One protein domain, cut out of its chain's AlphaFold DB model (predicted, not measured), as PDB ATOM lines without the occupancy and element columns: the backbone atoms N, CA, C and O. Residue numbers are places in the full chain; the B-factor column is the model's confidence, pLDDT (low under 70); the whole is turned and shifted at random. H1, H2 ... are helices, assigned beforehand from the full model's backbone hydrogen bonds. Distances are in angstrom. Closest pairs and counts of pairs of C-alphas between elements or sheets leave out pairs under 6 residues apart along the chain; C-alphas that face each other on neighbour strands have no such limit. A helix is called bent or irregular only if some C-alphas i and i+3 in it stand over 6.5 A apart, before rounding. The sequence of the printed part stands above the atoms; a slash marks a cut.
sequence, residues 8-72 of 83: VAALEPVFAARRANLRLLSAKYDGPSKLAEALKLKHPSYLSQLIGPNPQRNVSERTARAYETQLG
ATOM      1  N   VAL A   8     -43.421  30.590  20.801       55.47
ATOM      2  CA  VAL A   8     -42.888  30.861  22.147       55.47
ATOM      3  C   VAL A   8     -41.569  30.130  22.404       55.47
ATOM      4  O   VAL A   8     -40.678  30.706  23.021       55.47
ATOM      5  N   ALA A   9     -41.398  28.914  21.874       57.25
ATOM      6  CA  ALA A   9     -40.168  28.136  22.036       57.25
ATOM      7  C   ALA A   9     -38.985  28.741  21.257       57.25
ATOM      8  O   ALA A   9     -37.855  28.730  21.744       57.25
ATOM      9  N   ALA A  10     -39.242  29.326  20.082       60.94
ATOM     10  CA  ALA A  10     -38.219  29.992  19.272       60.94
ATOM     11  C   ALA A  10     -37.719  31.317  19.886       60.94
ATOM     12  O   ALA A  10     -36.607  31.758  19.587       60.94
ATOM     13  N   LEU A  11     -38.511  31.947  20.761       67.38
ATOM     14  CA  LEU A  11     -38.180  33.222  21.408       67.38
ATOM     15  C   LEU A  11     -37.459  33.073  22.756       67.38
ATOM     16  O   LEU A  11     -36.849  34.040  23.225       67.38
ATOM     17  N   GLU A  12     -37.469  31.885  23.365       76.25
ATOM     18  CA  GLU A  12     -36.760  31.614  24.624       76.25
ATOM     19  C   GLU A  12     -35.270  32.017  24.601       76.25
ATOM     20  O   GLU A  12     -34.822  32.675  25.550       76.25
ATOM     21  N   PRO A  13     -34.495  31.754  23.526       85.62
ATOM     22  CA  PRO A  13     -33.110  32.213  23.427       85.62
ATOM     23  C   PRO A  13     -32.979  33.741  23.484       85.62
ATOM     24  O   PRO A  13     -32.075  34.266  24.134       85.62
ATOM     25  N   VAL A  14     -33.909  34.470  22.860       90.56
ATOM     26  CA  VAL A  14     -33.908  35.942  22.839       90.56
ATOM     27  C   VAL A  14     -34.266  36.498  24.217       90.56
ATOM     28  O   VAL A  14     -33.626  37.433  24.699       90.56
ATOM     29  N   PHE A  15     -35.254  35.917  24.903       91.06
ATOM     30  CA  PHE A  15     -35.593  36.335  26.267       91.06
ATOM     31  C   PHE A  15     -34.465  36.047  27.258       91.06
ATOM     32  O   PHE A  15     -34.188  36.876  28.134       91.06
ATOM     33  N   ALA A  16     -33.777  34.915  27.101       90.19
ATOM     34  CA  ALA A  16     -32.578  34.604  27.863       90.19
ATOM     35  C   ALA A  16     -31.456  35.623  27.598       90.19
ATOM     36  O   ALA A  16     -30.912  36.170  28.563       90.19
ATOM     37  N   ALA A  17     -31.181  35.952  26.329       93.50
ATOM     38  CA  ALA A  17     -30.178  36.945  25.941       93.50
ATOM     39  C   ALA A  17     -30.474  38.328  26.538       93.50
ATOM     40  O   ALA A  17     -29.623  38.905  27.218       93.50
ATOM     41  N   ARG A  18     -31.710  38.826  26.398       94.94
ATOM     42  CA  ARG A  18     -32.137  40.118  26.968       94.94
ATOM     43  C   ARG A  18     -31.915  40.184  28.471       94.94
ATOM     44  O   ARG A  18     -31.409  41.180  28.985       94.94
ATOM     45  N   ARG A  19     -32.274  39.119  29.186       93.00
ATOM     46  CA  ARG A  19     -32.102  39.032  30.638       93.00
ATOM     47  C   ARG A  19     -30.628  38.986  31.038       93.00
ATOM     48  O   ARG A  19     -30.247  39.697  31.966       93.00
ATOM     49  N   ALA A  20     -29.806  38.194  30.351       93.12
ATOM     50  CA  ALA A  20     -28.365  38.142  30.596       93.12
ATOM     51  C   ALA A  20     -27.719  39.518  30.370       93.12
ATOM     52  O   ALA A  20     -27.013  40.030  31.237       93.12
ATOM     53  N   ASN A  21     -28.065  40.178  29.269       95.50
ATOM     54  CA  ASN A  21     -27.554  41.500  28.927       95.50
ATOM     55  C   ASN A  21     -27.990  42.585  29.922       95.50
ATOM     56  O   ASN A  21     -27.179  43.425  30.308       95.50
ATOM     57  N   LEU A  22     -29.234  42.555  30.407       94.12
ATOM     58  CA  LEU A  22     -29.665  43.473  31.466       94.12
ATOM     59  C   LEU A  22     -28.964  43.200  32.805       94.12
ATOM     60  O   LEU A  22     -28.733  44.143  33.556       94.12
ATOM     61  N   ARG A  23     -28.581  41.952  33.110       93.94
ATOM     62  CA  ARG A  23     -27.742  41.646  34.284       93.94
ATOM     63  C   ARG A  23     -26.324  42.193  34.126       93.94
ATOM     64  O   ARG A  23     -25.803  42.765  35.080       93.94
ATOM     65  N   LEU A  24     -25.736  42.090  32.932       94.25
ATOM     66  CA  LEU A  24     -24.436  42.700  32.622       94.25
ATOM     67  C   LEU A  24     -24.484  44.224  32.777       94.25
ATOM     68  O   LEU A  24     -23.621  44.811  33.428       94.25
ATOM     69  N   LEU A  25     -25.526  44.863  32.238       94.62
ATOM     70  CA  LEU A  25     -25.757  46.293  32.439       94.62
ATOM     71  C   LEU A  25     -25.949  46.604  33.923       94.62
ATOM     72  O   LEU A  25     -25.308  47.506  34.438       94.62
ATOM     73  N   SER A  26     -26.748  45.823  34.649       93.50
ATOM     74  CA  SER A  26     -26.938  46.017  36.088       93.50
ATOM     75  C   SER A  26     -25.607  45.986  36.838       93.50
ATOM     76  O   SER A  26     -25.382  46.849  37.675       93.50
ATOM     77  N   ALA A  27     -24.711  45.047  36.534       92.50
ATOM     78  CA  ALA A  27     -23.382  45.012  37.140       92.50
ATOM     79  C   ALA A  27     -22.544  46.256  36.787       92.50
ATOM     80  O   ALA A  27     -21.879  46.807  37.657       92.50
ATOM     81  N   LYS A  28     -22.626  46.746  35.542       93.12
ATOM     82  CA  LYS A  28     -21.928  47.963  35.089       93.12
ATOM     83  C   LYS A  28     -22.436  49.248  35.757       93.12
ATOM     84  O   LYS A  28     -21.685  50.210  35.857       93.12
ATOM     85  N   TYR A  29     -23.699  49.273  36.171       91.19
ATOM     86  CA  TYR A  29     -24.328  50.413  36.839       91.19
ATOM     87  C   TYR A  29     -24.247  50.323  38.375       91.19
ATOM     88  O   TYR A  29     -24.978  51.041  39.035       91.19
ATOM     89  N   ASP A  30     -23.408  49.465  38.967       91.56
ATOM     90  CA  ASP A  30     -23.340  49.231  40.429       91.56
ATOM     91  C   ASP A  30     -24.629  48.644  41.040       91.56
ATOM     92  O   ASP A  30     -24.975  48.856  42.204       91.56
ATOM     93  N   GLY A  31     -25.353  47.857  40.248       89.56
ATOM     94  CA  GLY A  31     -26.479  47.043  40.690       89.56
ATOM     95  C   GLY A  31     -27.836  47.436  40.094       89.56
ATOM     96  O   GLY A  31     -27.978  48.420  39.361       89.56
ATOM     97  N   PRO A  32     -28.881  46.650  40.413       88.69
ATOM     98  CA  PRO A  32     -30.191  46.782  39.780       88.69
ATOM     99  C   PRO A  32     -30.877  48.102  40.141       88.69
ATOM    100  O   PRO A  32     -31.531  48.699  39.294       88.69
ATOM    101  N   SER A  33     -30.700  48.613  41.360       89.50
ATOM    102  CA  SER A  33     -31.311  49.884  41.774       89.50
ATOM    103  C   SER A  33     -30.827  51.059  40.921       89.50
ATOM    104  O   SER A  33     -31.634  51.850  40.441       89.50
ATOM    105  N   LYS A  34     -29.519  51.133  40.660       91.81
ATOM    106  CA  LYS A  34     -28.916  52.186  39.837       91.81
ATOM    107  C   LYS A  34     -29.238  52.045  38.356       91.81
ATOM    108  O   LYS A  34     -29.505  53.046  37.694       91.81
ATOM    109  N   LEU A  35     -29.326  50.817  37.848       94.44
ATOM    110  CA  LEU A  35     -29.855  50.591  36.504       94.44
ATOM    111  C   LEU A  35     -31.325  51.040  36.395       94.44
ATOM    112  O   LEU A  35     -31.704  51.647  35.397       94.44
ATOM    113  N   ALA A  36     -32.156  50.792  37.412       93.25
ATOM    114  CA  ALA A  36     -33.547  51.245  37.421       93.25
ATOM    115  C   ALA A  36     -33.670  52.779  37.437       93.25
ATOM    116  O   ALA A  36     -34.547  53.317  36.757       93.25
ATOM    117  N   GLU A  37     -32.785  53.474  38.163       92.19
ATOM    118  CA  GLU A  37     -32.665  54.939  38.129       92.19
ATOM    119  C   GLU A  37     -32.287  55.433  36.722       92.19
ATOM    120  O   GLU A  37     -32.951  56.322  36.183       92.19
ATOM    121  N   ALA A  38     -31.282  54.819  36.087       92.25
ATOM    122  CA  ALA A  38     -30.852  55.165  34.727       92.25
ATOM    123  C   ALA A  38     -31.962  54.938  33.683       92.25
ATOM    124  O   ALA A  38     -32.141  55.745  32.772       92.25
ATOM    125  N   LEU A  39     -32.753  53.878  33.863       93.31
ATOM    126  CA  LEU A  39     -33.942  53.551  33.067       93.31
ATOM    127  C   LEU A  39     -35.200  54.328  33.489       93.31
ATOM    128  O   LEU A  39     -36.300  53.994  33.041       93.31
ATOM    129  N   LYS A  40     -35.072  55.307  34.396       91.25
ATOM    130  CA  LYS A  40     -36.164  56.165  34.887       91.25
ATOM    131  C   LYS A  40     -37.432  55.374  35.234       91.25
ATOM    132  O   LYS A  40     -38.557  55.813  34.970       91.25
ATOM    133  N   LEU A  41     -37.265  54.176  35.798       89.81
ATOM    134  CA  LEU A  41     -38.385  53.297  36.100       89.81
ATOM    135  C   LEU A  41     -39.180  53.866  37.271       89.81
ATOM    136  O   LEU A  41     -38.639  54.108  38.345       89.81
ATOM    137  N   LYS A  42     -40.500  53.991  37.096       86.69
ATOM    138  CA  LYS A  42     -41.411  54.400  38.179       86.69
ATOM    139  C   LYS A  42     -41.388  53.431  39.368       86.69
ATOM    140  O   LYS A  42     -41.639  53.837  40.496       86.69
ATOM    141  N   HIS A  43     -41.097  52.153  39.111       87.94
ATOM    142  CA  HIS A  43     -41.075  51.092  40.116       87.94
ATOM    143  C   HIS A  43     -39.797  50.250  39.975       87.94
ATOM    144  O   HIS A  43     -39.755  49.359  39.126       87.94
ATOM    145  N   PRO A  44     -38.759  50.480  40.800       84.25
ATOM    146  CA  PRO A  44     -37.502  49.725  40.736       84.25
ATOM    147  C   PRO A  44     -37.670  48.211  40.928       84.25
ATOM    148  O   PRO A  44     -36.947  47.419  40.327       84.25
ATOM    149  N   SER A  45     -38.682  47.792  41.696       85.75
ATOM    150  CA  SER A  45     -39.048  46.381  41.884       85.75
ATOM    151  C   SER A  45     -39.403  45.666  40.576       85.75
ATOM    152  O   SER A  45     -39.213  44.454  40.473       85.75
ATOM    153  N   TYR A  46     -39.858  46.403  39.556       88.00
ATOM    154  CA  TYR A  46     -40.122  45.856  38.227       88.00
ATOM    155  C   TYR A  46     -38.852  45.288  37.587       88.00
ATOM    156  O   TYR A  46     -38.890  44.212  36.994       88.00
ATOM    157  N   LEU A  47     -37.709  45.956  37.762       89.69
ATOM    158  CA  LEU A  47     -36.444  45.465  37.227       89.69
ATOM    159  C   LEU A  47     -36.020  44.167  37.925       89.69
ATOM    160  O   LEU A  47     -35.637  43.209  37.258       89.69
ATOM    161  N   SER A  48     -36.196  44.071  39.245       86.62
ATOM    162  CA  SER A  48     -35.936  42.833  39.995       86.62
ATOM    163  C   SER A  48     -36.806  41.659  39.531       86.62
ATOM    164  O   SER A  48     -36.335  40.525  39.519       86.62
ATOM    165  N   GLN A  49     -38.043  41.903  39.084       88.94
ATOM    166  CA  GLN A  49     -38.895  40.858  38.497       88.94
ATOM    167  C   GLN A  49     -38.408  40.379  37.120       88.94
ATOM    168  O   GLN A  49     -38.729  39.257  36.729       88.94
ATOM    169  N   LEU A  50     -37.648  41.204  36.393       89.81
ATOM    170  CA  LEU A  50     -37.098  40.873  35.074       89.81
ATOM    171  C   LEU A  50     -35.737  40.171  35.167       89.81
ATOM    172  O   LEU A  50     -35.484  39.223  34.423       89.81
ATOM    173  N   ILE A  51     -34.855  40.635  36.059       90.62
ATOM    174  CA  ILE A  51     -33.449  40.193  36.106       90.62
ATOM    175  C   ILE A  51     -33.007  39.564  37.427       90.62
ATOM    176  O   ILE A  51     -31.861  39.122  37.524       90.62
ATOM    177  N   GLY A  52     -33.886  39.486  38.426       86.81
ATOM    178  CA  GLY A  52     -33.592  38.872  39.718       86.81
ATOM    179  C   GLY A  52     -33.272  37.371  39.640       86.81
ATOM    180  O   GLY A  52     -33.304  36.777  38.556       86.81
ATOM    181  N   PRO A  53     -32.962  36.740  40.788       82.81
ATOM    182  CA  PRO A  53     -32.594  35.323  40.862       82.81
ATOM    183  C   PRO A  53     -33.720  34.391  40.394       82.81
ATOM    184  O   PRO A  53     -33.442  33.374  39.769       82.81
ATOM    185  N   ASN A  54     -34.981  34.773  40.622       84.12
ATOM    186  CA  ASN A  54     -36.157  34.093  40.083       84.12
ATOM    187  C   ASN A  54     -37.000  35.085  39.257       84.12
ATOM    188  O   ASN A  54     -37.887  35.746  39.809       84.12
ATOM    189  N   PRO A  55     -36.676  35.284  37.968       84.25
ATOM    190  CA  PRO A  55     -37.367  36.248  37.122       84.25
ATOM    191  C   PRO A  55     -38.796  35.773  36.838       84.25
ATOM    192  O   PRO A  55     -39.012  34.685  36.316       84.25
ATOM    193  N   GLN A  56     -39.777  36.612  37.157       85.94
ATOM    194  CA  GLN A  56     -41.204  36.303  36.982       85.94
ATOM    195  C   GLN A  56     -41.742  36.770  35.627       85.94
ATOM    196  O   GLN A  56     -42.887  36.489  35.277       85.94
ATOM    197  N   ARG A  57     -40.957  37.562  34.887       86.81
ATOM    198  CA  ARG A  57     -41.383  38.210  33.646       86.81
ATOM    199  C   ARG A  57     -40.294  38.128  32.584       86.81
ATOM    200  O   ARG A  57     -39.111  38.279  32.885       86.81
ATOM    201  N   ASN A  58     -40.723  37.971  31.334       88.69
ATOM    202  CA  ASN A  58     -39.849  38.089  30.172       88.69
ATOM    203  C   ASN A  58     -39.697  39.553  29.745       88.69
ATOM    204  O   ASN A  58     -40.605  40.376  29.898       88.69
ATOM    205  N   VAL A  59     -38.539  39.868  29.167       90.75
ATOM    206  CA  VAL A  59     -38.273  41.177  28.567       90.75
ATOM    207  C   VAL A  59     -38.839  41.165  27.148       90.75
ATOM    208  O   VAL A  59     -38.238  40.613  26.223       90.75
ATOM    209  N   SER A  60     -40.027  41.749  26.982       91.56
ATOM    210  CA  SER A  60     -40.656  41.889  25.664       91.56
ATOM    211  C   SER A  60     -39.797  42.737  24.722       91.56
ATOM    212  O   SER A  60     -38.977  43.532  25.180       91.56
ATOM    213  N   GLU A  61     -40.011  42.618  23.411       93.62
ATOM    214  CA  GLU A  61     -39.284  43.439  22.435       93.62
ATOM    215  C   GLU A  61     -39.528  44.928  22.685       93.62
ATOM    216  O   GLU A  61     -38.583  45.701  22.784       93.62
ATOM    217  N   ARG A  62     -40.788  45.318  22.909       93.69
ATOM    218  CA  ARG A  62     -41.151  46.698  23.253       93.69
ATOM    219  C   ARG A  62     -40.349  47.213  24.451       93.69
ATOM    220  O   ARG A  62     -39.842  48.330  24.419       93.69
ATOM    221  N   THR A  63     -40.231  46.397  25.498       93.62
ATOM    222  CA  THR A  63     -39.450  46.736  26.694       93.62
ATOM    223  C   THR A  63     -37.961  46.850  26.371       93.62
ATOM    224  O   THR A  63     -37.331  47.822  26.778       93.62
ATOM    225  N   ALA A  64     -37.411  45.901  25.611       94.94
ATOM    226  CA  ALA A  64     -36.007  45.906  25.209       94.94
ATOM    227  C   ALA A  64     -35.655  47.172  24.416       94.94
ATOM    228  O   ALA A  64     -34.733  47.891  24.791       94.94
ATOM    229  N   ARG A  65     -36.450  47.513  23.399       96.75
ATOM    230  CA  ARG A  65     -36.255  48.711  22.566       96.75
ATOM    231  C   ARG A  65     -36.329  50.001  23.384       96.75
ATOM    232  O   ARG A  65     -35.516  50.908  23.202       96.75
ATOM    233  N   ALA A  66     -37.275  50.073  24.324       94.94
ATOM    234  CA  ALA A  66     -37.398  51.213  25.226       94.94
ATOM    235  C   ALA A  66     -36.160  51.383  26.121       94.94
ATOM    236  O   ALA A  66     -35.727  52.510  26.350       94.94
ATOM    237  N   TYR A  67     -35.588  50.285  26.619       95.19
ATOM    238  CA  TYR A  67     -34.378  50.321  27.442       95.19
ATOM    239  C   TYR A  67     -33.130  50.634  26.620       95.19
ATOM    240  O   TYR A  67     -32.330  51.457  27.049       95.19
ATOM    241  N   GLU A  68     -32.996  50.062  25.423       96.25
ATOM    242  CA  GLU A  68     -31.918  50.397  24.484       96.25
ATOM    243  C   GLU A  68     -31.893  51.902  24.205       96.25
ATOM    244  O   GLU A  68     -30.862  52.546  24.372       96.25
ATOM    245  N   THR A  69     -33.055  52.484  23.901       96.38
ATOM    246  CA  THR A  69     -33.188  53.922  23.629       96.38
ATOM    247  C   THR A  69     -32.790  54.766  24.841       96.38
ATOM    248  O   THR A  69     -32.044  55.733  24.710       96.38
ATOM    249  N   GLN A  70     -33.259  54.400  26.037       94.62
ATOM    250  CA  GLN A  70     -32.973  55.151  27.265       94.62
ATOM    251  C   GLN A  70     -31.506  55.078  27.692       94.62
ATOM    252  O   GLN A  70     -30.989  56.039  28.257       94.62
ATOM    253  N   LEU A  71     -30.840  53.960  27.409       94.75
ATOM    254  CA  LEU A  71     -29.426  53.753  27.712       94.75
ATOM    255  C   LEU A  71     -28.496  54.217  26.578       94.75
ATOM    256  O   LEU A  71     -27.281  54.093  26.711       94.75
ATOM    257  N   GLY A  72     -29.040  54.732  25.468       95.50
ATOM    258  CA  GLY A  72     -28.256  55.145  24.299       95.50
ATOM    259  C   GLY A  72     -27.568  53.978  23.580       95.50
ATOM    260  O   GLY A  72     -26.494  54.151  23.006       95.50
TER     261      GLY A  72
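This is residues 8 to 72 of the 83 residues of an uncharacterized protein of Ralstonia mannitolilytica (UniProt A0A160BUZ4). One long helix, H1, makes the longest axis, and three shorter helices, H2, H3 and H4, gather along one side of it, toward its last residues. H2 turns off at a corner beyond the end of H1, H3 folds back from H2 across H1, and H4 runs beside H1 in nearly the same direction but a little off it, with a space between H3 and H4 that the link of residues 52 to 60 crosses. The printed part has 65 residues with four named helices, in the order H1, H2, H3, H4 along the chain, and no named strand; the class is all helix. The whole is compact, with a radius of gyration of the C-alphas of 11.2 A, and the C-alphas span 32 by 25 by 21 A along their three main axes.

The printed part begins with H1, residues 8 to 28, whose C-alpha 8 is at (-42.888, 30.861, 22.147) and whose C-alpha 28 is at (-21.928, 47.963, 35.089), 30.0 A from first to last C-alpha. H1 is irregular, but only just: C-alphas 10 and 13 are 6.9 A apart, against about 5 A in a regular helix, and its line is a rough one. After a tight link of 3 residues comes H2, residues 32 to 38, which measures 9.8 A from first to last C-alpha. A tight link of 5 residues leads to H3, residues 44 to 51, 11.3 A from first to last C-alpha. A short link of 9 residues then leads to H4, residues 61 to 70, 14.2 A from first to last C-alpha, with C-alpha 70 at (-32.973, 55.151, 27.265).

H1 and H2 touch only at the corner by their link, with residues 23 to 26 of H1 alone. Their closest C-alphas are those of Ser 26 and Pro 32, 5.0 A apart, and their lines stand about perpendicular, at 84 degrees. H2 and H3 touch, with 7 pairs of C-alphas within 8 A, the closest being those of Ala 36 and Pro 44 at 5.4 A. They run opposite ways at a steep tilt of 63 degrees. H3 and H1 touch too, with residues 19 to 23 of H1 alone; the closest C-alphas are those of Arg 19 and Ile 51, 5.7 A apart. These two run opposite ways at a steep tilt of 55 degrees. H4 touches no helix, but is near H1. H1 and H4 are close but not clearly touching, their closest C-alphas being those of Arg 18 and Ala 64 at 7.2 A. They run the same way at a shallow tilt of 22 degrees. H2 and H4 are also close but not clearly touching, the closest C-alphas being those of Ala 38 and Gln 70 at 7.8 A, at a steep tilt of 64 degrees. H3 and H4, which follow each other in the chain, are apart. In the backbones of H2 and H4 every O i to N i+4 pair is within hydrogen-bond range; in H1 15 of 17 are, and in H3 3 of 4.

The two C-alphas farthest apart are those of Ala 9 and Asp 30, at 32.7 A. From the first printed C-alpha, Val 8, to the last, Gly 72, the distance is 28.4 A. The printed part, residues 8 to 72 of a full chain of 83 residues, has no cut. No link between the helices is long. The mean pLDDT of the printed part is 89.1, and the model's confidence is low, under 70, at residues 8 to 11, which belong to H1. H4 has a mean pLDDT of 95 and H1 one of 86.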